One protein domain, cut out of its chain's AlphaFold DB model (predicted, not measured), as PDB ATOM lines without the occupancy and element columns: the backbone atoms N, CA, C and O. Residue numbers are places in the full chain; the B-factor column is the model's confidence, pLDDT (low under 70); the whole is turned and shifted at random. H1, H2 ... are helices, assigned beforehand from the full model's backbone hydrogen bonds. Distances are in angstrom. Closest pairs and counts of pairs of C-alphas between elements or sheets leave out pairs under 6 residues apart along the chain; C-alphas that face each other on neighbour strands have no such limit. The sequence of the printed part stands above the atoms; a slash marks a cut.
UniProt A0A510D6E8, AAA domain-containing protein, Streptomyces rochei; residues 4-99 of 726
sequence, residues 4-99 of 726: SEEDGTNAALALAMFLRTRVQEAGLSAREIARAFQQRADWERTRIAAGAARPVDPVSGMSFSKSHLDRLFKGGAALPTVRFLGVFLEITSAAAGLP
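What this domain is: This is residues 4 to 99 of the 726 residues of the protein "AAA domain-containing protein" of Streptomyces rochei (UniProt A0A510D6E8). Two helices, the long H1 and the shorter H4, make a narrow V that closes where their last residues come together, and H2 crosses H4 on one side of this V and runs off away from H1. The short H3 sits on that same side, packed on the first residues of H2, and the long unnamed stretch of residues 50 to 65 folds back alongside H2 to reach it. H1 at one end and H2 at the other make the longest axis. The printed part has 96 residues with four named helices, in the order H1, H2, H3, H4, and no named strand, and its class is all helix. It is compact, with a radius of gyration of the C-alphas of 14.3 A, yet elongated in outline, spanning 47 by 30 by 26 A.

How they stand to each other: The longest helix, H1, residues 4 to 26, touches H4, residues 82 to 95, with its residues 22 to 26 alone, on residues 89 to 95 of H4. Their closest C-alphas, those of Ala 26 and Ala 95, are 5.2 A apart, and the two run the same way at a shallow tilt of 30 degrees. Residues 87 to 91 of H4 touch residues 33 to 37 of H2, which is residues 30 to 49. The closest C-alphas there are those of Ala 36 and Ile 91, 7.1 A apart. H2 and H4 run opposite ways at a steep tilt of 65 degrees. H3, residues 66 to 72, touches H2 at residues 30 to 34 alone, with the C-alphas of Arg 31 and Lys 66 closest at 5.4 A. Their lines are about perpendicular, at 76 degrees. H1 and H3 are close but not clearly touching, with the C-alphas of Ala 16 and Leu 72 closest at 6.2 A. H1 and H2 are only just apart, their closest C-alphas 8.0 A from each other, and H3 and H4 are apart. The helix packing is mostly crossed, but only just: 1 of 3 touching pairs is at a shallow tilt. In H1, H2, H3 and H4 every O i to N i+4 pair is within hydrogen-bond range.

Where its parts are: H1 begins at C-alpha 4, (-22.907, 28.237, 23.125), and is 33.2 A long from first to last C-alpha. H2 measures 28.5 A and ends at C-alpha 49, (-61.942, 34.043, -0.750). H3 measures 9.8 A. H4 measures 20.0 A and ends at C-alpha 95, (-36.037, 30.680, -10.853).

The domain as a whole: The two C-alphas farthest apart are those of Ser 4 and Ala 50, at 48.1 A. The printed part has no cut. The link from H2 to H3 is long, with 16 residues; that from H3 to H4 is short and that from H1 to H2 tight. The mean pLDDT of the printed part is 80.6, and residues 4 to 9, 53, 55 to 56 and 76 to 77 are under 70.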
ATOM      1  N   SER A   4     -21.519  28.456  23.553       46.62
ATOM      2  CA  SER A   4     -22.907  28.237  23.125       46.62
ATOM      3  C   SER A   4     -23.580  29.407  22.384       46.62
ATOM      4  O   SER A   4     -24.430  29.161  21.530       46.62
ATOM      5  N   GLU A   5     -23.259  30.666  22.712       48.34
ATOM      6  CA  GLU A   5     -23.804  31.845  22.004       48.34
ATOM      7  C   GLU A   5     -23.078  32.085  20.677       48.34
ATOM      8  O   GLU A   5     -23.717  32.441  19.683       48.34
ATOM      9  N   GLU A   6     -21.767  31.825  20.640       55.41
ATOM     10  CA  GLU A   6     -20.998  31.767  19.394       55.41
ATOM     11  C   GLU A   6     -21.536  30.655  18.488       55.41
ATOM     12  O   GLU A   6     -21.802  30.917  17.320       55.41
ATOM     13  N   ASP A   7     -21.821  29.464  19.022       54.16
ATOM     14  CA  ASP A   7     -22.382  28.341  18.258       54.16
ATOM     15  C   ASP A   7     -23.783  28.648  17.699       54.16
ATOM     16  O   ASP A   7     -24.069  28.371  16.532       54.16
ATOM     17  N   GLY A   8     -24.664  29.274  18.491       58.47
ATOM     18  CA  GLY A   8     -25.997  29.685  18.033       58.47
ATOM     19  C   GLY A   8     -25.964  30.799  16.980       58.47
ATOM     20  O   GLY A   8     -26.743  30.777  16.020       58.47
ATOM     21  N   THR A   9     -25.034  31.746  17.122       61.28
ATOM     22  CA  THR A   9     -24.797  32.814  16.138       61.28
ATOM     23  C   THR A   9     -24.186  32.243  14.857       61.28
ATOM     24  O   THR A   9     -24.625  32.594  13.762       61.28
ATOM     25  N   ASN A  10     -23.264  31.284  14.976       70.12
ATOM     26  CA  ASN A  10     -22.676  30.550  13.859       70.12
ATOM     27  C   ASN A  10     -23.727  29.734  13.093       70.12
ATOM     28  O   ASN A  10     -23.724  29.742  11.863       70.12
ATOM     29  N   ALA A  11     -24.679  29.094  13.779       70.62
ATOM     30  CA  ALA A  11     -25.761  28.348  13.132       70.62
ATOM     31  C   ALA A  11     -26.769  29.260  12.403       70.62
ATOM     32  O   ALA A  11     -27.204  28.954  11.291       70.62
ATOM     33  N   ALA A  12     -27.113  30.418  12.980       74.50
ATOM     34  CA  ALA A  12     -27.943  31.417  12.304       74.50
ATOM     35  C   ALA A  12     -27.227  32.038  11.088       74.50
ATOM     36  O   ALA A  12     -27.851  32.265  10.047       74.50
ATOM     37  N   LEU A  13     -25.912  32.255  11.191       80.38
ATOM     38  CA  LEU A  13     -25.070  32.705  10.085       80.38
ATOM     39  C   LEU A  13     -24.975  31.636   8.985       80.38
ATOM     40  O   LEU A  13     -25.054  31.977   7.808       80.38
ATOM     41  N   ALA A  14     -24.887  30.352   9.346       81.88
ATOM     42  CA  ALA A  14     -24.905  29.238   8.399       81.88
ATOM     43  C   ALA A  14     -26.213  29.189   7.596       81.88
ATOM     44  O   ALA A  14     -26.177  29.090   6.369       81.88
ATOM     45  N   LEU A  15     -27.364  29.368   8.256       86.12
ATOM     46  CA  LEU A  15     -28.652  29.491   7.569       86.12
ATOM     47  C   LEU A  15     -28.696  30.732   6.659       86.12
ATOM     48  O   LEU A  15     -29.170  30.651   5.527       86.12
ATOM     49  N   ALA A  16     -28.180  31.876   7.111       85.56
ATOM     50  CA  ALA A  16     -28.136  33.098   6.307       85.56
ATOM     51  C   ALA A  16     -27.247  32.955   5.058       85.56
ATOM     52  O   ALA A  16     -27.649  33.365   3.966       85.56
ATOM     53  N   MET A  17     -26.073  32.331   5.203       87.38
ATOM     54  CA  MET A  17     -25.178  31.998   4.093       87.38
ATOM     55  C   MET A  17     -25.863  31.056   3.104       87.38
ATOM     56  O   MET A  17     -25.879  31.354   1.912       87.38
ATOM     57  N   PHE A  18     -26.509  29.993   3.595       91.19
ATOM     58  CA  PHE A  18     -27.271  29.062   2.766       91.19
ATOM     59  C   PHE A  18     -28.327  29.791   1.922       91.19
ATOM     60  O   PHE A  18     -28.365  29.640   0.698       91.19
ATOM     61  N   LEU A  19     -29.146  30.644   2.549       90.69
ATOM     62  CA  LEU A  19     -30.174  31.417   1.849       90.69
ATOM     63  C   LEU A  19     -29.563  32.353   0.802       90.69
ATOM     64  O   LEU A  19     -30.063  32.419  -0.320       90.69
ATOM     65  N   ARG A  20     -28.456  33.028   1.128       90.31
ATOM     66  CA  ARG A  20     -27.749  33.922   0.201       90.31
ATOM     67  C   ARG A  20     -27.219  33.176  -1.024       90.31
ATOM     68  O   ARG A  20     -27.364  33.683  -2.135       90.31
ATOM     69  N   THR A  21     -26.681  31.970  -0.849       89.75
ATOM     70  CA  THR A  21     -26.255  31.114  -1.966       89.75
ATOM     71  C   THR A  21     -27.435  30.755  -2.870       89.75
ATOM     72  O   THR A  21     -27.305  30.825  -4.088       89.75
ATOM     73  N   ARG A  22     -28.615  30.446  -2.307       91.94
ATOM     74  CA  ARG A  22     -29.823  30.172  -3.112       91.94
ATOM     75  C   ARG A  22     -30.262  31.388  -3.932       91.94
ATOM     76  O   ARG A  22     -30.638  31.234  -5.088       91.94
ATOM     77  N   VAL A  23     -30.199  32.589  -3.350       89.00
ATOM     78  CA  VAL A  23     -30.515  33.843  -4.058       89.00
ATOM     79  C   VAL A  23     -29.551  34.086  -5.219       89.00
ATOM     80  O   VAL A  23     -29.991  34.437  -6.311       89.00
ATOM     81  N   GLN A  24     -28.253  33.868  -4.995       87.69
ATOM     82  CA  GLN A  24     -27.222  34.030  -6.023       87.69
ATOM     83  C   GLN A  24     -27.391  33.034  -7.173       87.69
ATOM     84  O   GLN A  24     -27.337  33.441  -8.329       87.69
ATOM     85  N   GLU A  25     -27.649  31.757  -6.875       85.06
ATOM     86  CA  GLU A  25     -27.896  30.734  -7.902       85.06
ATOM     87  C   GLU A  25     -29.180  30.990  -8.702       85.06
ATOM     88  O   GLU A  25     -29.239  30.676  -9.887       85.06
ATOM     89  N   ALA A  26     -30.195  31.584  -8.073       84.69
ATOM     90  CA  ALA A  26     -31.438  31.968  -8.732       84.69
ATOM     91  C   ALA A  26     -31.327  33.262  -9.558       84.69
ATOM     92  O   ALA A  26     -32.251  33.579 -10.303       84.69
ATOM     93  N   GLY A  27     -30.243  34.034  -9.409       87.62
ATOM     94  CA  GLY A  27     -30.070  35.325 -10.083       87.62
ATOM     95  C   GLY A  27     -31.100  36.387  -9.677       87.62
ATOM     96  O   GLY A  27     -31.333  37.325 -10.433       87.62
ATOM     97  N   LEU A  28     -31.733  36.243  -8.507       86.56
ATOM     98  CA  LEU A  28     -32.807  37.130  -8.051       86.56
ATOM     99  C   LEU A  28     -32.292  38.193  -7.077       86.56
ATOM    100  O   LEU A  28     -31.451  37.936  -6.222       86.56
ATOM    101  N   SER A  29     -32.866  39.389  -7.128       90.38
ATOM    102  CA  SER A  29     -32.696  40.412  -6.097       90.38
ATOM    103  C   SER A  29     -33.686  40.224  -4.939       90.38
ATOM    104  O   SER A  29     -34.781  39.681  -5.094       90.38
ATOM    105  N   ALA A  30     -33.365  40.772  -3.760       87.44
ATOM    106  CA  ALA A  30     -34.286  40.782  -2.616       87.44
ATOM    107  C   ALA A  30     -35.633  41.468  -2.935       87.44
ATOM    108  O   ALA A  30     -36.663  41.110  -2.367       87.44
ATOM    109  N   ARG A  31     -35.651  42.439  -3.866       89.25
ATOM    110  CA  ARG A  31     -36.890  43.085  -4.335       89.25
ATOM    111  C   ARG A  31     -37.758  42.130  -5.155       89.25
ATOM    112  O   ARG A  31     -38.975  42.142  -4.993       89.25
ATOM    113  N   GLU A  32     -37.153  41.314  -6.011       88.81
ATOM    114  CA  GLU A  32     -37.873  40.337  -6.834       88.81
ATOM    115  C   GLU A  32     -38.423  39.191  -5.986       88.81
ATOM    116  O   GLU A  32     -39.575  38.806  -6.163       88.81
ATOM    117  N   ILE A  33     -37.662  38.732  -4.989       90.19
ATOM    118  CA  ILE A  33     -38.133  37.732  -4.022       90.19
ATOM    119  C   ILE A  33     -39.310  38.284  -3.209       90.19
ATOM    120  O   ILE A  33     -40.341  37.623  -3.108       90.19
ATOM    121  N   ALA A  34     -39.214  39.514  -2.690       91.38
ATOM    122  CA  ALA A  34     -40.321  40.157  -1.978       91.38
ATOM    123  C   ALA A  34     -41.584  40.267  -2.853       91.38
ATOM    124  O   ALA A  34     -42.694  40.010  -2.386       91.38
ATOM    125  N   ARG A  35     -41.419  40.609  -4.139       92.38
ATOM    126  CA  ARG A  35     -42.525  40.690  -5.102       92.38
ATOM    127  C   ARG A  35     -43.138  39.309  -5.384       92.38
ATOM    128  O   ARG A  35     -44.358  39.207  -5.452       92.38
ATOM    129  N   ALA A  36     -42.332  38.253  -5.484       88.56
ATOM    130  CA  ALA A  36     -42.813  36.880  -5.658       88.56
ATOM    131  C   ALA A  36     -43.571  36.361  -4.420       88.56
ATOM    132  O   ALA A  36     -44.624  35.736  -4.548       88.56
ATOM    133  N   PHE A  37     -43.100  36.687  -3.212       91.50
ATOM    134  CA  PHE A  37     -43.839  36.419  -1.973       91.50
ATOM    135  C   PHE A  37     -45.181  37.159  -1.931       91.50
ATOM    136  O   PHE A  37     -46.193  36.564  -1.561       91.50
ATOM    137  N   GLN A  38     -45.209  38.423  -2.361       90.38
ATOM    138  CA  GLN A  38     -46.443  39.202  -2.447       90.38
ATOM    139  C   GLN A  38     -47.450  38.556  -3.414       90.38
ATOM    140  O   GLN A  38     -48.601  38.341  -3.046       90.38
ATOM    141  N   GLN A  39     -47.003  38.140  -4.605       89.06
ATOM    142  CA  GLN A  39     -47.844  37.417  -5.569       89.06
ATOM    143  C   GLN A  39     -48.395  36.105  -4.992       89.06
ATOM    144  O   GLN A  39     -49.561  35.768  -5.205       89.06
ATOM    145  N   ARG A  40     -47.584  35.373  -4.218       85.81
ATOM    146  CA  ARG A  40     -48.011  34.144  -3.538       85.81
ATOM    147  C   ARG A  40     -49.056  34.418  -2.453       85.81
ATOM    148  O   ARG A  40     -50.019  33.661  -2.351       85.81
ATOM    149  N   ALA A  41     -48.891  35.497  -1.688       86.00
ATOM    150  CA  ALA A  41     -49.856  35.931  -0.681       86.00
ATOM    151  C   ALA A  41     -51.199  36.331  -1.311       86.00
ATOM    152  O   ALA A  41     -52.255  35.948  -0.808       86.00
ATOM    153  N   ASP A  42     -51.175  37.051  -2.433       86.12
ATOM    154  CA  ASP A  42     -52.389  37.480  -3.135       86.12
ATOM    155  C   ASP A  42     -53.112  36.299  -3.812       86.12
ATOM    156  O   ASP A  42     -54.344  36.204  -3.776       86.12
ATOM    157  N   TRP A  43     -52.366  35.318  -4.328       83.44
ATOM    158  CA  TRP A  43     -52.925  34.047  -4.802       83.44
ATOM    159  C   TRP A  43     -53.576  33.222  -3.678       83.44
ATOM    160  O   TRP A  43     -54.640  32.633  -3.854       83.44
ATOM    161  N   GLU A  44     -52.970  33.175  -2.491       83.81
ATOM    162  CA  GLU A  44     -53.540  32.446  -1.352       83.81
ATOM    163  C   GLU A  44     -54.803  33.139  -0.818       83.81
ATOM    164  O   GLU A  44     -55.804  32.474  -0.548       83.81
ATOM    165  N   ARG A  45     -54.812  34.479  -0.772       84.62
ATOM    166  CA  ARG A  45     -56.001  35.281  -0.429       84.62
ATOM    167  C   ARG A  45     -57.164  35.035  -1.383       84.62
ATOM    168  O   ARG A  45     -58.283  34.833  -0.923       84.62
ATOM    169  N   THR A  46     -56.909  35.016  -2.690       84.56
ATOM    170  CA  THR A  46     -57.952  34.746  -3.697       84.56
ATOM    171  C   THR A  46     -58.498  33.320  -3.591       84.56
ATOM    172  O   THR A  46     -59.703  33.122  -3.725       84.56
ATOM    173  N   ARG A  47     -57.664  32.330  -3.245       84.50
ATOM    174  CA  ARG A  47     -58.127  30.958  -2.965       84.50
ATOM    175  C   ARG A  47     -58.966  30.838  -1.697       84.50
ATOM    176  O   ARG A  47     -59.962  30.120  -1.711       84.50
ATOM    177  N   ILE A  48     -58.578  31.518  -0.620       79.94
ATOM    178  CA  ILE A  48     -59.357  31.547   0.628       79.94
ATOM    179  C   ILE A  48     -60.704  32.237   0.384       79.94
ATOM    180  O   ILE A  48     -61.737  31.721   0.797       79.94
ATOM    181  N   ALA A  49     -60.713  33.353  -0.355       80.75
ATOM    182  CA  ALA A  49     -61.942  34.043  -0.750       80.75
ATOM    183  C   ALA A  49     -62.864  33.169  -1.622       80.75
ATOM    184  O   ALA A  49     -64.081  33.308  -1.558       80.75
ATOM    185  N   ALA A  50     -62.299  32.230  -2.386       79.19
ATOM    186  CA  ALA A  50     -63.033  31.230  -3.163       79.19
ATOM    187  C   ALA A  50     -63.477  29.991  -2.346       79.19
ATOM    188  O   ALA A  50     -63.933  29.011  -2.933       79.19
ATOM    189  N   GLY A  51     -63.346  30.008  -1.011       71.19
ATOM    190  CA  GLY A  51     -63.848  28.957  -0.115       71.19
ATOM    191  C   GLY A  51     -62.851  27.847   0.239       71.19
ATOM    192  O   GLY A  51     -63.247  26.831   0.808       71.19
ATOM    193  N   ALA A  52     -61.561  27.999  -0.077       75.06
ATOM    194  CA  ALA A  52     -60.539  27.040   0.348       75.06
ATOM    195  C   ALA A  52     -60.227  27.158   1.853       75.06
ATOM    196  O   ALA A  52     -60.218  28.254   2.414       75.06
ATOM    197  N   ALA A  53     -59.902  26.029   2.495       65.75
ATOM    198  CA  ALA A  53     -59.486  25.995   3.897       65.75
ATOM    199  C   ALA A  53     -58.276  26.915   4.148       65.75
ATOM    200  O   ALA A  53     -57.283  26.869   3.417       65.75
ATOM    201  N   ARG A  54     -58.359  27.745   5.196       72.69
ATOM    202  CA  ARG A  54     -57.292  28.675   5.579       72.69
ATOM    203  C   ARG A  54     -56.108  27.891   6.174       72.69
ATOM    204  O   ARG A  54     -56.309  27.175   7.152       72.69
ATOM    205  N   PRO A  55     -54.886  28.015   5.625       68.44
ATOM    206  CA  PRO A  55     -53.712  27.375   6.206       68.44
ATOM    207  C   PRO A  55     -53.355  27.992   7.565       68.44
ATOM    208  O   PRO A  55     -53.592  29.179   7.788       68.44
ATOM    209  N   VAL A  56     -52.759  27.175   8.443       59.03
ATOM    210  CA  VAL A  56     -52.363  27.539   9.820       59.03
ATOM    211  C   VAL A  56     -51.441  28.770   9.840       59.03
ATOM    212  O   VAL A  56     -51.668  29.674  10.633       59.03
ATOM    213  N   ASP A  57     -50.500  28.855   8.889       70.81
ATOM    214  CA  ASP A  57     -49.593  29.997   8.694       70.81
ATOM    215  C   ASP A  57     -49.738  30.572   7.266       70.81
ATOM    216  O   ASP A  57     -49.034  30.126   6.347       70.81
ATOM    217  N   PRO A  58     -50.653  31.532   7.025       78.50
ATOM    218  CA  PRO A  58     -50.838  32.127   5.703       78.50
ATOM    219  C   PRO A  58     -49.641  33.001   5.314       78.50
ATOM    220  O   PRO A  58     -49.099  33.737   6.144       78.50
ATOM    221  N   VAL A  59     -49.258  32.996   4.032       78.88
ATOM    222  CA  VAL A  59     -48.104  33.767   3.529       78.88
ATOM    223  C   VAL A  59     -48.284  35.264   3.786       78.88
ATOM    224  O   VAL A  59     -47.320  35.951   4.102       78.88
ATOM    225  N   SER A  60     -49.524  35.765   3.766       77.12
ATOM    226  CA  SER A  60     -49.839  37.166   4.075       77.12
ATOM    227  C   SER A  60     -49.510  37.606   5.509       77.12
ATOM    228  O   SER A  60     -49.487  38.804   5.764       77.12
ATOM    229  N   GLY A  61     -49.318  36.666   6.442       76.06
ATOM    230  CA  GLY A  61     -48.898  36.946   7.820       76.06
ATOM    231  C   GLY A  61     -47.378  36.930   8.019       76.06
ATOM    232  O   GLY A  61     -46.904  37.187   9.121       76.06
ATOM    233  N   MET A  62     -46.600  36.616   6.977       83.56
ATOM    234  CA  MET A  62     -45.142  36.518   7.058       83.56
ATOM    235  C   MET A  62     -44.473  37.854   6.725       83.56
ATOM    236  O   MET A  62     -44.943  38.617   5.884       83.56
ATOM    237  N   SER A  63     -43.321  38.123   7.339       84.69
ATOM    238  CA  SER A  63     -42.470  39.250   6.946       84.69
ATOM    239  C   SER A  63     -41.617  38.864   5.740       84.69
ATOM    240  O   SER A  63     -40.776  37.983   5.841       84.69
ATOM    241  N   PHE A  64     -41.801  39.526   4.599       86.81
ATOM    242  CA  PHE A  64     -41.005  39.284   3.382       86.81
ATOM    243  C   PHE A  64     -40.637  40.584   2.650       86.81
ATOM    244  O   PHE A  64     -40.332  40.579   1.459       86.81
ATOM    245  N   SER A  65     -40.652  41.724   3.352       88.31
ATOM    246  CA  SER A  65     -40.203  42.997   2.777       88.31
ATOM    247  C   SER A  65     -38.731  42.922   2.365       88.31
ATOM    248  O   SER A  65     -37.951  42.168   2.948       88.31
ATOM    249  N   LYS A  66     -38.313  43.760   1.407       88.19
ATOM    250  CA  LYS A  66     -36.901  43.851   0.989       88.19
ATOM    251  C   LYS A  66     -35.962  44.005   2.198       88.19
ATOM    252  O   LYS A  66     -34.990  43.277   2.315       88.19
ATOM    253  N   SER A  67     -36.306  44.896   3.133       79.88
ATOM    254  CA  SER A  67     -35.536  45.124   4.366       79.88
ATOM    255  C   SER A  67     -35.510  43.902   5.297       79.88
ATOM    256  O   SER A  67     -34.509  43.652   5.968       79.88
ATOM    257  N   HIS A  68     -36.589  43.116   5.357       85.44
ATOM    258  CA  HIS A  68     -36.601  41.863   6.112       85.44
ATOM    259  C   HIS A  68     -35.681  40.816   5.470       85.44
ATOM    260  O   HIS A  68     -34.853  40.235   6.166       85.44
ATOM    261  N   LEU A  69     -35.773  40.628   4.151       86.44
ATOM    262  CA  LEU A  69     -34.922  39.702   3.399       86.44
ATOM    263  C   LEU A  69     -33.441  40.092   3.490       86.44
ATOM    264  O   LEU A  69     -32.604  39.247   3.791       86.44
ATOM    265  N   ASP A  70     -33.122  41.381   3.348       84.06
ATOM    266  CA  ASP A  70     -31.755  41.897   3.492       84.06
ATOM    267  C   ASP A  70     -31.194  41.656   4.906       84.06
ATOM    268  O   ASP A  70     -30.002  41.393   5.061       84.06
ATOM    269  N   ARG A  71     -32.034  41.715   5.951       80.25
ATOM    270  CA  ARG A  71     -31.639  41.348   7.324       80.25
ATOM    271  C   ARG A  71     -31.480  39.838   7.494       80.25
ATOM    272  O   ARG A  71     -30.544  39.410   8.164       80.25
ATOM    273  N   LEU A  72     -32.354  39.044   6.879       83.94
ATOM    274  CA  LEU A  72     -32.317  37.584   6.928       83.94
ATOM    275  C   LEU A  72     -31.049  37.031   6.266       83.94
ATOM    276  O   LEU A  72     -30.370  36.197   6.855       83.94
ATOM    277  N   PHE A  73     -30.659  37.559   5.103       85.81
ATOM    278  CA  PHE A  73     -29.425  37.166   4.404       85.81
ATOM    279  C   PHE A  73     -28.143  37.611   5.118       85.81
ATOM    280  O   PHE A  73     -27.062  37.114   4.809       85.81
ATOM    281  N   LYS A  74     -28.254  38.542   6.072       78.00
ATOM    282  CA  LYS A  74     -27.161  38.988   6.947       78.00
ATOM    283  C   LYS A  74     -27.149  38.272   8.305       78.00
ATOM    284  O   LYS A  74     -26.323  38.611   9.141       78.00
ATOM    285  N   GLY A  75     -28.076  37.337   8.552       71.69
ATOM    286  CA  GLY A  75     -28.206  36.633   9.837       71.69
ATOM    287  C   GLY A  75     -28.774  37.482  10.983       71.69
ATOM    288  O   GLY A  75     -28.784  37.036  12.123       71.69
ATOM    289  N   GLY A  76     -29.264  38.694  10.695       57.53
ATOM    290  CA  GLY A  76     -29.738  39.666  11.689       57.53
ATOM    291  C   GLY A  76     -31.263  39.771  11.825       57.53
ATOM    292  O   GLY A  76     -31.750  40.682  12.491       57.53
ATOM    293  N   ALA A  77     -32.032  38.906  11.159       65.00
ATOM    294  CA  ALA A  77     -33.486  38.819  11.321       65.00
ATOM    295  C   ALA A  77     -33.873  37.718  12.326       65.00
ATOM    296  O   ALA A  77     -33.077  36.832  12.637       65.00
ATOM    297  N   ALA A  78     -35.117  37.745  12.816       73.19
ATOM    298  CA  ALA A  78     -35.688  36.591  13.506       73.19
ATOM    299  C   ALA A  78     -35.617  35.348  12.599       73.19
ATOM    300  O   ALA A  78     -35.794  35.462  11.383       73.19
ATOM    301  N   LEU A  79     -35.345  34.176  13.187       79.56
ATOM    302  CA  LEU A  79     -35.266  32.928  12.428       79.56
ATOM    303  C   LEU A  79     -36.584  32.695  11.668       79.56
ATOM    304  O   LEU A  79     -37.656  32.809  12.271       79.56
ATOM    305  N   PRO A  80     -36.528  32.358  10.368       81.81
ATOM    306  CA  PRO A  80     -37.723  32.195   9.557       81.81
ATOM    307  C   PRO A  80     -38.545  30.983  10.017       81.81
ATOM    308  O   PRO A  80     -38.058  30.063  10.686       81.81
ATOM    309  N   THR A  81     -39.826  30.958   9.655       82.06
ATOM    310  CA  THR A  81     -40.655  29.763   9.841       82.06
ATOM    311  C   THR A  81     -40.307  28.703   8.795       82.06
ATOM    312  O   THR A  81     -39.795  29.004   7.716       82.06
ATOM    313  N   VAL A  82     -40.622  27.437   9.082       79.75
ATOM    314  CA  VAL A  82     -40.466  26.337   8.111       79.75
ATOM    315  C   VAL A  82     -41.301  26.606   6.853       79.75
ATOM    316  O   VAL A  82     -40.875  26.320   5.734       79.75
ATOM    317  N   ARG A  83     -42.476  27.224   7.027       82.50
ATOM    318  CA  ARG A  83     -43.348  27.636   5.929       82.50
ATOM    319  C   ARG A  83     -42.711  28.729   5.070       82.50
ATOM    320  O   ARG A  83     -42.740  28.611   3.848       82.50
ATOM    321  N   PHE A  84     -42.087  29.735   5.689       88.75
ATOM    322  CA  PHE A  84     -41.328  30.759   4.971       88.75
ATOM    323  C   PHE A  84     -40.202  30.137   4.134       88.75
ATOM    324  O   PHE A  84     -40.079  30.458   2.955       88.75
ATOM    325  N   LEU A  85     -39.420  29.209   4.708       86.00
ATOM    326  CA  LEU A  85     -38.356  28.505   3.980       86.00
ATOM    327  C   LEU A  85     -38.893  27.708   2.788       86.00
ATOM    328  O   LEU A  85     -38.273  27.718   1.729       86.00
ATOM    329  N   GLY A  86     -40.055  27.065   2.935       79.00
ATOM    330  CA  GLY A  86     -40.710  26.353   1.834       79.00
ATOM    331  C   GLY A  86     -41.050  27.269   0.669       79.00
ATOM    332  O   GLY A  86     -40.623  27.016  -0.452       79.00
ATOM    333  N   VAL A  87     -41.728  28.385   0.939       83.38
ATOM    334  CA  VAL A  87     -42.089  29.356  -0.106       83.38
ATOM    335  C   VAL A  87     -40.844  30.002  -0.723       83.38
ATOM    336  O   VAL A  87     -40.760  30.154  -1.940       83.38
ATOM    337  N   PHE A  88     -39.840  30.329   0.090       91.25
ATOM    338  CA  PHE A  88     -38.573  30.886  -0.381       91.25
ATOM    339  C   PHE A  88     -37.830  29.927  -1.324       91.25
ATOM    340  O   PHE A  88     -37.334  30.338  -2.377       91.25
ATOM    341  N   LEU A  89     -37.756  28.643  -0.967       88.50
ATOM    342  CA  LEU A  89     -37.098  27.624  -1.780       88.50
ATOM    343  C   LEU A  89     -37.903  27.263  -3.023       88.50
ATOM    344  O   LEU A  89     -37.289  26.980  -4.046       88.50
ATOM    345  N   GLU A  90     -39.235  27.310  -2.980       82.44
ATOM    346  CA  GLU A  90     -40.081  27.197  -4.177       82.44
ATOM    347  C   GLU A  90     -39.727  28.301  -5.186       82.44
ATOM    348  O   GLU A  90     -39.430  28.004  -6.342       82.44
ATOM    349  N   ILE A  91     -39.676  29.562  -4.737       86.31
ATOM    350  CA  ILE A  91     -39.364  30.726  -5.584       86.31
ATOM    351  C   ILE A  91     -37.951  30.621  -6.172       86.31
ATOM    352  O   ILE A  91     -37.762  30.755  -7.380       86.31
ATOM    353  N   THR A  92     -36.952  30.364  -5.326       87.25
ATOM    354  CA  THR A  92     -35.544  30.329  -5.754       87.25
ATOM    355  C   THR A  92     -35.216  29.092  -6.590       87.25
ATOM    356  O   THR A  92     -34.488  29.207  -7.571       87.25
ATOM    357  N   SER A  93     -35.793  27.925  -6.282       83.44
ATOM    358  CA  SER A  93     -35.581  26.705  -7.079       83.44
ATOM    359  C   SER A  93     -36.257  26.784  -8.444       83.44
ATOM    360  O   SER A  93     -35.690  26.300  -9.422       83.44
ATOM    361  N   ALA A  94     -37.441  27.405  -8.522       79.88
ATOM    362  CA  ALA A  94     -38.131  27.633  -9.787       79.88
ATOM    363  C   ALA A  94     -37.354  28.609 -10.681       79.88
ATOM    364  O   ALA A  94     -37.160  28.325 -11.861       79.88
ATOM    365  N   ALA A  95     -36.852  29.712 -10.118       80.94
ATOM    366  CA  ALA A  95     -36.037  30.680 -10.853       80.94
ATOM    367  C   ALA A  95     -34.685  30.101 -11.313       80.94
ATOM    368  O   ALA A  95     -34.237  30.397 -12.415       80.94
ATOM    369  N   ALA A  96     -34.076  29.222 -10.512       77.94
ATOM    370  CA  ALA A  96     -32.833  28.527 -10.852       77.94
ATOM    371  C   ALA A  96     -33.024  27.283 -11.754       77.94
ATOM    372  O   ALA A  96     -32.042  26.629 -12.103       77.94
ATOM    373  N   GLY A  97     -34.262  26.907 -12.105       81.44
ATOM    374  CA  GLY A  97     -34.548  25.738 -12.950       81.44
ATOM    375  C   GLY A  97     -34.145  24.389 -12.333       81.44
ATOM    376  O   GLY A  97     -33.752  23.470 -13.053       81.44
ATOM    377  N   LEU A  98     -34.194  24.256 -11.003       79.62
ATOM    378  CA  LEU A  98     -33.709  23.059 -10.310       79.62
ATOM    379  C   LEU A  98     -34.707  21.885 -10.396       79.62
ATOM    380  O   LEU A  98     -35.912  22.082 -10.226       79.62
ATOM    381  N   PRO A  99     -34.230  20.636 -10.576       76.50
ATOM    382  CA  PRO A  99     -35.098  19.462 -10.594       76.50
ATOM    383  C   PRO A  99     -35.703  19.172  -9.202       76.50
ATOM    384  O   PRO A  99     -35.064  19.461  -8.183       76.50
TER     385      PRO A  99